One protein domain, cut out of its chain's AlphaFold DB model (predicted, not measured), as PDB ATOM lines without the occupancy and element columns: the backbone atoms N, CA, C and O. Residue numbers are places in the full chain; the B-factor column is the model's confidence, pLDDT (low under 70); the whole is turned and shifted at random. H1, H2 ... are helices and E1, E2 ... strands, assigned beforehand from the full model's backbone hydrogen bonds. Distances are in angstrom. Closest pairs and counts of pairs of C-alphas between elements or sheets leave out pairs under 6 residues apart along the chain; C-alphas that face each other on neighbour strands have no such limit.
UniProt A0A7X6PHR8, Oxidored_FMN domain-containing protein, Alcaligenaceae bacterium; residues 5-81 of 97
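Overview. This is residues 5 to 81 of the 97 residues of the protein "Oxidored_FMN domain-containing protein" of Alcaligenaceae bacterium (UniProt A0A7X6PHR8). A small parallel sheet of three short strands, E1, E2 and E3, has two helices, H1 and H2, over one face, while its other face has no named helix. Beyond the sheet, two shorter helices, H3 and H4, make one end of the long axis; H1 and the long loop of residues 8 to 22 lie toward the other end. The printed part has 77 residues, with four named helices and three named strands in the order E1, H1, E2, H2, E3, H3, H4; the sheet order is E1, E2, E3 and the class is mixed, helices and strands. It is compact, with a radius of gyration of the C-alphas of 12.8 A, yet elongated in outline, spanning 37 by 23 by 17 A.

Along the chain. The sheet is made of E1, residues 5 to 7, E2, residues 35 to 38, 9.8 A from first to last C-alpha, and E3, residues 58 to 60. C-alpha 5 is at (119.468, 25.838, -57.411). H1 is residues 23 to 31, 10.8 A long, and H2 is residues 44 to 52, 11.9 A long, beginning with C-alpha 44 at (106.071, 16.059, -48.093). H3 is residues 63 to 67, and H4 is residues 71 to 77, 9.8 A long, ending with C-alpha 77 at (107.227, 9.064, -38.525).

Arrangement. E2 is the inner strand. E1 and E2 are parallel at 27 degrees, with N 6 and O 36 within hydrogen-bond range at 3.0 A. E2 and E3 are parallel, also at 27 degrees, with N 60 and O 37 at 2.8 A. H1 and H2 are on the same face of the sheet, and apart from each other. H1, at a height over the sheet of 8.1 A, lies only just over E1 and E2, with 3 of its C-alphas falling on each; its closest C-alphas to E2 are those of Ala 24 and Ala 37, 5.8 A. It runs along the strands, at 21 degrees to E1 on the local plane. H2, at a height of 9.5 A, lies over E3 and runs only just slantwise to it, at 31 degrees on the local plane; the closest C-alphas are those of Ala 47 and Val 59, 6.5 A. E1, H1, E2 and E2, H2, E3 are strand-helix-strand units, each joining two parallel neighbour strands through a helix by a right-handed crossover; with both helices on one face, there are two layers. H3 and H4 are not on the sheet. H4 is close to but not clearly touching H2, about perpendicular at 88 degrees; their closest C-alphas are those of Pro 44 and Val 75, 6.9 A. H3 and H4 are also close but not clearly touching, at Ala 65 and Trp 71, whose C-alphas are 6.0 A apart. In H1, H2, H3 and H4 every O i to N i+4 pair is within hydrogen-bond range.

Size, cuts and confidence. The two C-alphas farthest apart are those of Gly 18 and Ala 77, 39.6 A. The link from E1 to H1, 15 residues, is long; the others are tight. The printed part has no cut. Its mean pLDDT is 96.8, and no printed residue is under 70.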
ATOM      1  N   HIS A   5     120.506  25.587 -58.407       98.44
ATOM      2  CA  HIS A   5     119.468  25.838 -57.411       98.44
ATOM      3  C   HIS A   5     118.512  26.895 -57.958       98.44
ATOM      4  O   HIS A   5     118.923  28.028 -58.212       98.44
ATOM      5  N   VAL A   6     117.252  26.513 -58.159       98.06
ATOM      6  CA  VAL A   6     116.189  27.407 -58.627       98.06
ATOM      7  C   VAL A   6     115.238  27.747 -57.484       98.06
ATOM      8  O   VAL A   6     114.997  26.926 -56.601       98.06
ATOM      9  N   THR A   7     114.717  28.971 -57.484       97.31
ATOM     10  CA  THR A   7     113.775  29.465 -56.472       97.31
ATOM     11  C   THR A   7     112.569  30.081 -57.153       97.31
ATOM     12  O   THR A   7     112.722  30.976 -57.981       97.31
ATOM     13  N   GLU A   8     111.389  29.622 -56.749       96.19
ATOM     14  CA  GLU A   8     110.081  30.124 -57.168       96.19
ATOM     15  C   GLU A   8     109.163  30.257 -55.941       96.19
ATOM     16  O   GLU A   8     109.538  29.881 -54.827       96.19
ATOM     17  N   TYR A   9     107.968  30.826 -56.115       94.69
ATOM     18  CA  TYR A   9     106.959  30.835 -55.049       94.69
ATOM     19  C   TYR A   9     106.399  29.419 -54.829       94.69
ATOM     20  O   TYR A   9     106.453  28.896 -53.715       94.69
ATOM     21  N   GLU A  10     105.976  28.771 -55.917       96.62
ATOM     22  CA  GLU A  10     105.516  27.381 -55.970       96.62
ATOM     23  C   GLU A  10     106.329  26.636 -57.033       96.62
ATOM     24  O   GLU A  10     106.139  26.832 -58.228       96.62
ATOM     25  N   ALA A  11     107.259  25.782 -56.608       97.62
ATOM     26  CA  ALA A  11     108.249  25.168 -57.500       97.62
ATOM     27  C   ALA A  11     107.681  24.145 -58.509       97.62
ATOM     28  O   ALA A  11     108.428  23.616 -59.332       97.62
ATOM     29  N   TRP A  12     106.392  23.810 -58.413       96.31
ATOM     30  CA  TRP A  12     105.694  22.893 -59.324       96.31
ATOM     31  C   TRP A  12     104.856  23.615 -60.383       96.31
ATOM     32  O   TRP A  12     104.410  22.969 -61.331       96.31
ATOM     33  N   GLU A  13     104.627  24.918 -60.229       97.19
ATOM     34  CA  GLU A  13     103.863  25.707 -61.191       97.19
ATOM     35  C   GLU A  13     104.696  26.020 -62.434       97.19
ATOM     36  O   GLU A  13     105.910  25.822 -62.470       97.19
ATOM     37  N   HIS A  14     104.042  26.488 -63.493       97.19
ATOM     38  CA  HIS A  14     104.730  26.839 -64.730       97.19
ATOM     39  C   HIS A  14     105.609  28.082 -64.526       97.19
ATOM     40  O   HIS A  14     105.145  29.095 -64.012       97.19
ATOM     41  N   ALA A  15     106.853  28.039 -65.014       96.19
ATOM     42  CA  ALA A  15     107.811  29.135 -64.826       96.19
ATOM     43  C   ALA A  15     107.413  30.435 -65.542       96.19
ATOM     44  O   ALA A  15     107.820  31.528 -65.152       96.19
ATOM     45  N   PHE A  16     106.674  30.309 -66.647       95.31
ATOM     46  CA  PHE A  16     106.312  31.415 -67.528       95.31
ATOM     47  C   PHE A  16     104.907  31.219 -68.098       95.31
ATOM     48  O   PHE A  16     104.492  30.088 -68.375       95.31
ATOM     49  N   ASP A  17     104.215  32.330 -68.353       93.62
ATOM     50  CA  ASP A  17     102.896  32.343 -68.987       93.62
ATOM     51  C   ASP A  17     102.904  31.609 -70.335       93.62
ATOM     52  O   ASP A  17     103.793  31.790 -71.171       93.62
ATOM     53  N   GLY A  18     101.902  30.755 -70.554       91.75
ATOM     54  CA  GLY A  18     101.797  29.925 -71.761       91.75
ATOM     55  C   GLY A  18     102.795  28.760 -71.828       91.75
ATOM     56  O   GLY A  18     102.759  27.984 -72.784       91.75
ATOM     57  N   GLY A  19     103.668  28.611 -70.827       93.19
ATOM     58  CA  GLY A  19     104.505  27.433 -70.632       93.19
ATOM     59  C   GLY A  19     103.740  26.275 -69.991       93.19
ATOM     60  O   GLY A  19     102.602  26.427 -69.561       93.19
ATOM     61  N   ALA A  20     104.390  25.110 -69.931       94.12
ATOM     62  CA  ALA A  20     103.870  23.902 -69.277       94.12
ATOM     63  C   ALA A  20     104.855  23.291 -68.265       94.12
ATOM     64  O   ALA A  20     104.593  22.235 -67.701       94.12
ATOM     65  N   LEU A  21     106.032  23.896 -68.105       97.50
ATOM     66  CA  LEU A  21     107.115  23.365 -67.285       97.50
ATOM     67  C   LEU A  21     107.470  24.369 -66.194       97.50
ATOM     68  O   LEU A  21     107.545  25.571 -66.463       97.50
ATOM     69  N   SER A  22     107.733  23.850 -64.999       97.62
ATOM     70  CA  SER A  22     108.346  24.593 -63.899       97.62
ATOM     71  C   SER A  22     109.787  24.987 -64.210       97.62
ATOM     72  O   SER A  22     110.418  24.440 -65.128       97.62
ATOM     73  N   LEU A  23     110.349  25.919 -63.436       98.19
ATOM     74  CA  LEU A  23     111.733  26.338 -63.652       98.19
ATOM     75  C   LEU A  23     112.693  25.199 -63.309       98.19
ATOM     76  O   LEU A  23     113.709  25.028 -63.984       98.19
ATOM     77  N   ALA A  24     112.339  24.372 -62.324       98.25
ATOM     78  CA  ALA A  24     113.069  23.156 -61.980       98.25
ATOM     79  C   ALA A  24     113.094  22.162 -63.155       98.25
ATOM     80  O   ALA A  24     114.168  21.707 -63.556       98.25
ATOM     81  N   ALA A  25     111.949  21.914 -63.799       98.00
ATOM     82  CA  ALA A  25     111.875  21.049 -64.975       98.00
ATOM     83  C   ALA A  25     112.681  21.598 -66.165       98.00
ATOM     84  O   ALA A  25     113.368  20.845 -66.860       98.00
ATOM     85  N   LEU A  26     112.641  22.913 -66.397       98.25
ATOM     86  CA  LEU A  26     113.460  23.565 -67.420       98.25
ATOM     87  C   LEU A  26     114.959  23.431 -67.106       98.25
ATOM     88  O   LEU A  26     115.743  23.098 -67.998       98.25
ATOM     89  N   ALA A  27     115.355  23.613 -65.845       98.12
ATOM     90  CA  ALA A  27     116.730  23.421 -65.396       98.12
ATOM     91  C   ALA A  27     117.188  21.964 -65.564       98.12
ATOM     92  O   ALA A  27     118.290  21.735 -66.059       98.12
ATOM     93  N   LYS A  28     116.339  20.973 -65.261       97.50
ATOM     94  CA  LYS A  28     116.634  19.554 -65.524       97.50
ATOM     95  C   LYS A  28     116.819  19.283 -67.011       97.50
ATOM     96  O   LYS A  28     117.752  18.583 -67.397       97.50
ATOM     97  N   LYS A  29     115.946  19.853 -67.845       97.00
ATOM     98  CA  LYS A  29     115.944  19.631 -69.295       97.00
ATOM     99  C   LYS A  29     117.171  20.221 -69.989       97.00
ATOM    100  O   LYS A  29     117.706  19.587 -70.894       97.00
ATOM    101  N   TYR A  30     117.596  21.422 -69.597       97.44
ATOM    102  CA  TYR A  30     118.628  22.170 -70.325       97.44
ATOM    103  C   TYR A  30     119.950  22.324 -69.570       97.44
ATOM    104  O   TYR A  30     120.976  22.569 -70.196       97.44
ATOM    105  N   GLY A  31     119.944  22.190 -68.245       95.69
ATOM    106  CA  GLY A  31     121.097  22.483 -67.399       95.69
ATOM    107  C   GLY A  31     122.128  21.362 -67.301       95.69
ATOM    108  O   GLY A  31     123.280  21.658 -67.023       95.69
ATOM    109  N   GLN A  32     121.749  20.097 -67.529       94.12
ATOM    110  CA  GLN A  32     122.633  18.914 -67.431       94.12
ATOM    111  C   GLN A  32     123.325  18.706 -66.065       94.12
ATOM    112  O   GLN A  32     124.216  17.867 -65.946       94.12
ATOM    113  N   PHE A  33     122.895  19.419 -65.023       97.81
ATOM    114  CA  PHE A  33     123.377  19.276 -63.650       97.81
ATOM    115  C   PHE A  33     122.227  18.870 -62.721       97.81
ATOM    116  O   PHE A  33     121.064  19.108 -63.061       97.81
ATOM    117  N   PRO A  34     122.528  18.284 -61.548       98.44
ATOM    118  CA  PRO A  34     121.546  18.104 -60.491       98.44
ATOM    119  C   PRO A  34     120.815  19.411 -60.165       98.44
ATOM    120  O   PRO A  34     121.436  20.475 -60.090       98.44
ATOM    121  N   VAL A  35     119.504  19.329 -59.962       98.75
ATOM    122  CA  VAL A  35     118.642  20.478 -59.676       98.75
ATOM    123  C   VAL A  35     118.115  20.404 -58.252       98.75
ATOM    124  O   VAL A  35     117.506  19.412 -57.848       98.75
ATOM    125  N   ILE A  36     118.318  21.495 -57.518       98.75
ATOM    126  CA  ILE A  36     117.677  21.762 -56.234       98.75
ATOM    127  C   ILE A  36     116.493  22.693 -56.497       98.75
ATOM    128  O   ILE A  36     116.684  23.809 -56.987       98.75
ATOM    129  N   ALA A  37     115.283  22.243 -56.176       98.56
ATOM    130  CA  ALA A  37     114.076  23.055 -56.267       98.56
ATOM    131  C   ALA A  37     113.727  23.677 -54.911       98.56
ATOM    132  O   ALA A  37     113.747  23.000 -53.883       98.56
ATOM    133  N   ASN A  38     113.376  24.961 -54.910       98.31
ATOM    134  CA  ASN A  38     112.934  25.702 -53.733       98.31
ATOM    135  C   ASN A  38     111.670  26.506 -54.057       98.31
ATOM    136  O   ASN A  38     111.607  27.152 -55.102       98.31
ATOM    137  N   GLY A  39     110.703  26.500 -53.136       97.38
ATOM    138  CA  GLY A  39     109.445  27.242 -53.278       97.38
ATOM    139  C   GLY A  39     108.213  26.409 -52.945       97.38
ATOM    140  O   GLY A  39     107.847  25.524 -53.710       97.38
ATOM    141  N   GLY A  40     107.587  26.654 -51.791       95.81
ATOM    142  CA  GLY A  40     106.321  26.009 -51.408       95.81
ATOM    143  C   GLY A  40     106.389  24.507 -51.082       95.81
ATOM    144  O   GLY A  40     105.370  23.907 -50.765       95.81
ATOM    145  N   LEU A  41     107.565  23.874 -51.109       97.06
ATOM    146  CA  LEU A  41     107.737  22.411 -50.988       97.06
ATOM    147  C   LEU A  41     107.678  21.876 -49.544       97.06
ATOM    148  O   LEU A  41     108.266  20.847 -49.231       97.06
ATOM    149  N   GLY A  42     106.996  22.586 -48.642       95.88
ATOM    150  CA  GLY A  42     106.867  22.192 -47.236       95.88
ATOM    151  C   GLY A  42     105.984  20.965 -47.003       95.88
ATOM    152  O   GLY A  42     106.159  20.283 -45.992       95.88
ATOM    153  N   ASP A  43     105.061  20.694 -47.931       96.31
ATOM    154  CA  ASP A  43     104.256  19.474 -47.967       96.31
ATOM    155  C   ASP A  43     105.107  18.296 -48.489       96.31
ATOM    156  O   ASP A  43     105.571  18.337 -49.638       96.31
ATOM    157  N   PRO A  44     105.301  17.230 -47.688       97.25
ATOM    158  CA  PRO A  44     106.071  16.059 -48.093       97.25
ATOM    159  C   PRO A  44     105.550  15.387 -49.363       97.25
ATOM    160  O   PRO A  44     106.352  14.892 -50.154       97.25
ATOM    161  N   ALA A  45     104.229  15.364 -49.577       97.38
ATOM    162  CA  ALA A  45     103.638  14.717 -50.745       97.38
ATOM    163  C   ALA A  45     104.016  15.464 -52.027       97.38
ATOM    164  O   ALA A  45     104.461  14.852 -52.999       97.38
ATOM    165  N   ARG A  46     103.927  16.798 -51.996       97.38
ATOM    166  CA  ARG A  46     104.336  17.655 -53.109       97.38
ATOM    167  C   ARG A  46     105.834  17.558 -53.391       97.38
ATOM    168  O   ARG A  46     106.240  17.430 -54.544       97.38
ATOM    169  N   ALA A  47     106.662  17.601 -52.347       97.69
ATOM    170  CA  ALA A  47     108.108  17.438 -52.479       97.69
ATOM    171  C   ALA A  47     108.479  16.087 -53.116       97.69
ATOM    172  O   ALA A  47     109.310  16.034 -54.026       97.69
ATOM    173  N   ALA A  48     107.832  15.005 -52.672       97.88
ATOM    174  CA  ALA A  48     108.040  13.669 -53.214       97.88
ATOM    175  C   ALA A  48     107.596  13.562 -54.681       97.88
ATOM    176  O   ALA A  48     108.317  12.972 -55.482       97.88
ATOM    177  N   GLU A  49     106.461  14.159 -55.055       98.00
ATOM    178  CA  GLU A  49     105.976  14.204 -56.442       98.00
ATOM    179  C   GLU A  49     106.970  14.917 -57.375       98.00
ATOM    180  O   GLU A  49     107.266  14.430 -58.472       98.00
ATOM    181  N   LEU A  50     107.536  16.045 -56.937       97.56
ATOM    182  CA  LEU A  50     108.499  16.815 -57.726       97.56
ATOM    183  C   LEU A  50     109.778  16.005 -58.019       97.56
ATOM    184  O   LEU A  50     110.282  16.013 -59.144       97.56
ATOM    185  N   ILE A  51     110.272  15.262 -57.021       98.19
ATOM    186  CA  ILE A  51     111.428  14.368 -57.181       98.19
ATOM    187  C   ILE A  51     111.056  13.159 -58.047       98.19
ATOM    188  O   ILE A  51     111.763  12.837 -59.002       98.19
ATOM    189  N   ALA A  52     109.932  12.497 -57.760       98.38
ATOM    190  CA  ALA A  52     109.499  11.290 -58.465       98.38
ATOM    191  C   ALA A  52     109.203  11.541 -59.953       98.38
ATOM    192  O   ALA A  52     109.446  10.668 -60.785       98.38
ATOM    193  N   SER A  53     108.726  12.739 -60.304       97.19
ATOM    194  CA  SER A  53     108.523  13.166 -61.696       97.19
ATOM    195  C   SER A  53     109.819  13.569 -62.415       97.19
ATOM    196  O   SER A  53     109.790  13.875 -63.607       97.19
ATOM    197  N   GLY A  54     110.962  13.563 -61.722       97.50
ATOM    198  CA  GLY A  54     112.270  13.900 -62.283       97.50
ATOM    199  C   GLY A  54     112.484  15.394 -62.524       97.50
ATOM    200  O   GLY A  54     113.438  15.764 -63.212       97.50
ATOM    201  N   GLN A  55     111.619  16.254 -61.974       97.56
ATOM    202  CA  GLN A  55     111.728  17.710 -62.098       97.56
ATOM    203  C   GLN A  55     112.775  18.306 -61.150       97.56
ATOM    204  O   GLN A  55     113.273  19.399 -61.408       97.56
ATOM    205  N   ALA A  56     113.154  17.588 -60.092       98.38
ATOM    206  CA  ALA A  56     114.258  17.945 -59.207       98.38
ATOM    207  C   ALA A  56     114.970  16.695 -58.679       98.38
ATOM    208  O   ALA A  56     114.388  15.615 -58.624       98.38
ATOM    209  N   ASP A  57     116.224  16.858 -58.265       98.56
ATOM    210  CA  ASP A  57     116.999  15.812 -57.587       98.56
ATOM    211  C   ASP A  57     116.971  16.006 -56.063       98.56
ATOM    212  O   ASP A  57     117.073  15.046 -55.300       98.56
ATOM    213  N   VAL A  58     116.815  17.256 -55.617       98.31
ATOM    214  CA  VAL A  58     116.731  17.651 -54.208       98.31
ATOM    215  C   VAL A  58     115.681  18.752 -54.059       98.31
ATOM    216  O   VAL A  58     115.500  19.578 -54.953       98.31
ATOM    217  N   VAL A  59     115.019  18.800 -52.904       98.12
ATOM    218  CA  VAL A  59     114.158  19.922 -52.510       98.12
ATOM    219  C   VAL A  59     114.790  20.697 -51.358       98.12
ATOM    220  O   VAL A  59     115.365  20.107 -50.442       98.12
ATOM    221  N   ALA A  60     114.683  22.021 -51.392       98.19
ATOM    222  CA  ALA A  60     115.066  22.884 -50.285       98.19
ATOM    223  C   ALA A  60     113.828  23.292 -49.477       98.19
ATOM    224  O   ALA A  60     112.777  23.621 -50.030       98.19
ATOM    225  N   LEU A  61     113.966  23.287 -48.150       96.94
ATOM    226  CA  LEU A  61     112.900  23.632 -47.211       96.94
ATOM    227  C   LEU A  61     113.278  24.899 -46.444       96.94
ATOM    228  O   LEU A  61     114.243  24.906 -45.684       96.94
ATOM    229  N   GLY A  62     112.496  25.964 -46.632       93.81
ATOM    230  CA  GLY A  62     112.628  27.220 -45.888       93.81
ATOM    231  C   GLY A  62     111.660  27.285 -44.706       93.81
ATOM    232  O   GLY A  62     111.956  26.814 -43.612       93.81
ATOM    233  N   GLN A  63     110.470  27.850 -44.938       94.00
ATOM    234  CA  GLN A  63     109.431  28.042 -43.913       94.00
ATOM    235  C   GLN A  63     109.102  26.758 -43.136       94.00
ATOM    236  O   GLN A  63     109.036  26.782 -41.910       94.00
ATOM    237  N   ALA A  64     108.953  25.627 -43.830       94.31
ATOM    238  CA  ALA A  64     108.621  24.355 -43.193       94.31
ATOM    239  C   ALA A  64     109.694  23.888 -42.197       94.31
ATOM    240  O   ALA A  64     109.343  23.388 -41.130       94.31
ATOM    241  N   ALA A  65     110.974  24.105 -42.517       94.31
ATOM    242  CA  ALA A  65     112.097  23.774 -41.643       94.31
ATOM    243  C   ALA A  65     112.219  24.737 -40.450       94.31
ATOM    244  O   ALA A  65     112.634  24.325 -39.369       94.31
ATOM    245  N   LEU A  66     111.835  26.008 -40.621       94.50
ATOM    246  CA  LEU A  66     111.803  26.980 -39.524       94.50
ATOM    247  C   LEU A  66     110.696  26.670 -38.511       94.50
ATOM    248  O   LEU A  66     110.924  26.761 -37.310       94.50
ATOM    249  N   THR A  67     109.508  26.282 -38.979       93.62
ATOM    250  CA  THR A  67     108.388  25.921 -38.094       93.62
ATOM    251  C   THR A  67     108.566  24.542 -37.466       93.62
ATOM    252  O   THR A  67     108.163  24.310 -36.328       93.62
ATOM    253  N   ASN A  68     109.147  23.605 -38.214       94.88
ATOM    254  CA  ASN A  68     109.330  22.222 -37.803       94.88
ATOM    255  C   ASN A  68     110.828  21.907 -37.837       94.88
ATOM    256  O   ASN A  68     111.330  21.346 -38.806       94.88
ATOM    257  N   HIS A  69     111.561  22.260 -36.780       93.69
ATOM    258  CA  HIS A  69     113.002  21.977 -36.687       93.69
ATOM    259  C   HIS A  69     113.346  20.484 -36.844       93.69
ATOM    260  O   HIS A  69     114.458  20.128 -37.221       93.69
ATOM    261  N   ASP A  70     112.378  19.614 -36.564       96.12
ATOM    262  CA  ASP A  70     112.410  18.163 -36.681       96.12
ATOM    263  C   ASP A  70     111.627  17.639 -37.901       96.12
ATOM    264  O   ASP A  70     111.244  16.470 -37.917       96.12
ATOM    265  N   TRP A  71     111.396  18.478 -38.927       97.12
ATOM    266  CA  TRP A  71     110.572  18.163 -40.107       97.12
ATOM    267  C   TRP A  71     110.875  16.776 -40.681       97.12
ATOM    268  O   TRP A  71     109.961  15.983 -40.861       97.12
ATOM    269  N   VAL A  72     112.153  16.436 -40.889       95.56
ATOM    270  CA  VAL A  72     112.555  15.138 -41.467       95.56
ATOM    271  C   VAL A  72     112.090  13.964 -40.604       95.56
ATOM    272  O   VAL A  72     111.549  12.994 -41.131       95.56
ATOM    273  N   ASN A  73     112.258  14.059 -39.284       97.94
ATOM    274  CA  ASN A  73     111.857  13.000 -38.360       97.94
ATOM    275  C   ASN A  73     110.333  12.870 -38.306       97.94
ATOM    276  O   ASN A  73     109.822  11.755 -38.374       97.94
ATOM    277  N   LYS A  74     109.610  13.997 -38.262       97.81
ATOM    278  CA  LYS A  74     108.142  14.006 -38.291       97.81
ATOM    279  C   LYS A  74     107.590  13.388 -39.564       97.81
ATOM    280  O   LYS A  74     106.704  12.546 -39.498       97.81
ATOM    281  N   VAL A  75     108.148  13.754 -40.715       97.56
ATOM    282  CA  VAL A  75     107.750  13.186 -42.008       97.56
ATOM    283  C   VAL A  75     108.022  11.686 -42.051       97.56
ATOM    284  O   VAL A  75     107.141  10.925 -42.440       97.56
ATOM    285  N   ALA A  76     109.196  11.244 -41.592       97.38
ATOM    286  CA  ALA A  76     109.532   9.823 -41.527       97.38
ATOM    287  C   ALA A  76     108.608   9.031 -40.583       97.38
ATOM    288  O   ALA A  76     108.300   7.872 -40.856       97.38
ATOM    289  N   ALA A  77     108.149   9.653 -39.494       97.94
ATOM    290  CA  ALA A  77     107.227   9.064 -38.525       97.94
ATOM    291  C   ALA A  77     105.737   9.208 -38.905       97.94
ATOM    292  O   ALA A  77     104.877   8.670 -38.208       97.94
ATOM    293  N   GLY A  78     105.411   9.914 -39.995       97.06
ATOM    294  CA  GLY A  78     104.027  10.214 -40.378       97.06
ATOM    295  C   GLY A  78     103.311  11.165 -39.410       97.06
ATOM    296  O   GLY A  78     102.084  11.158 -39.316       97.06
ATOM    297  N   GLU A  79     104.066  11.965 -38.660       97.88
ATOM    298  CA  GLU A  79     103.539  12.933 -37.709       97.88
ATOM    299  C   GLU A  79     103.028  14.200 -38.403       97.88
ATOM    300  O   GLU A  79     103.464  14.589 -39.490       97.88
ATOM    301  N   ARG A  80     102.101  14.891 -37.735       96.12
ATOM    302  CA  ARG A  80     101.541  16.146 -38.234       96.12
ATOM    303  C   ARG A  80     102.583  17.266 -38.185       96.12
ATOM    304  O   ARG A  80     103.188  17.520 -37.145       96.12
ATOM    305  N   LEU A  81     102.711  17.986 -39.296       96.75
ATOM    306  CA  LEU A  81     103.499  19.210 -39.382       96.75
ATOM    307  C   LEU A  81     102.692  20.414 -38.892       96.75
ATOM    308  O   LEU A  81     101.483  20.507 -39.114       96.75
TER     309      LEU A  81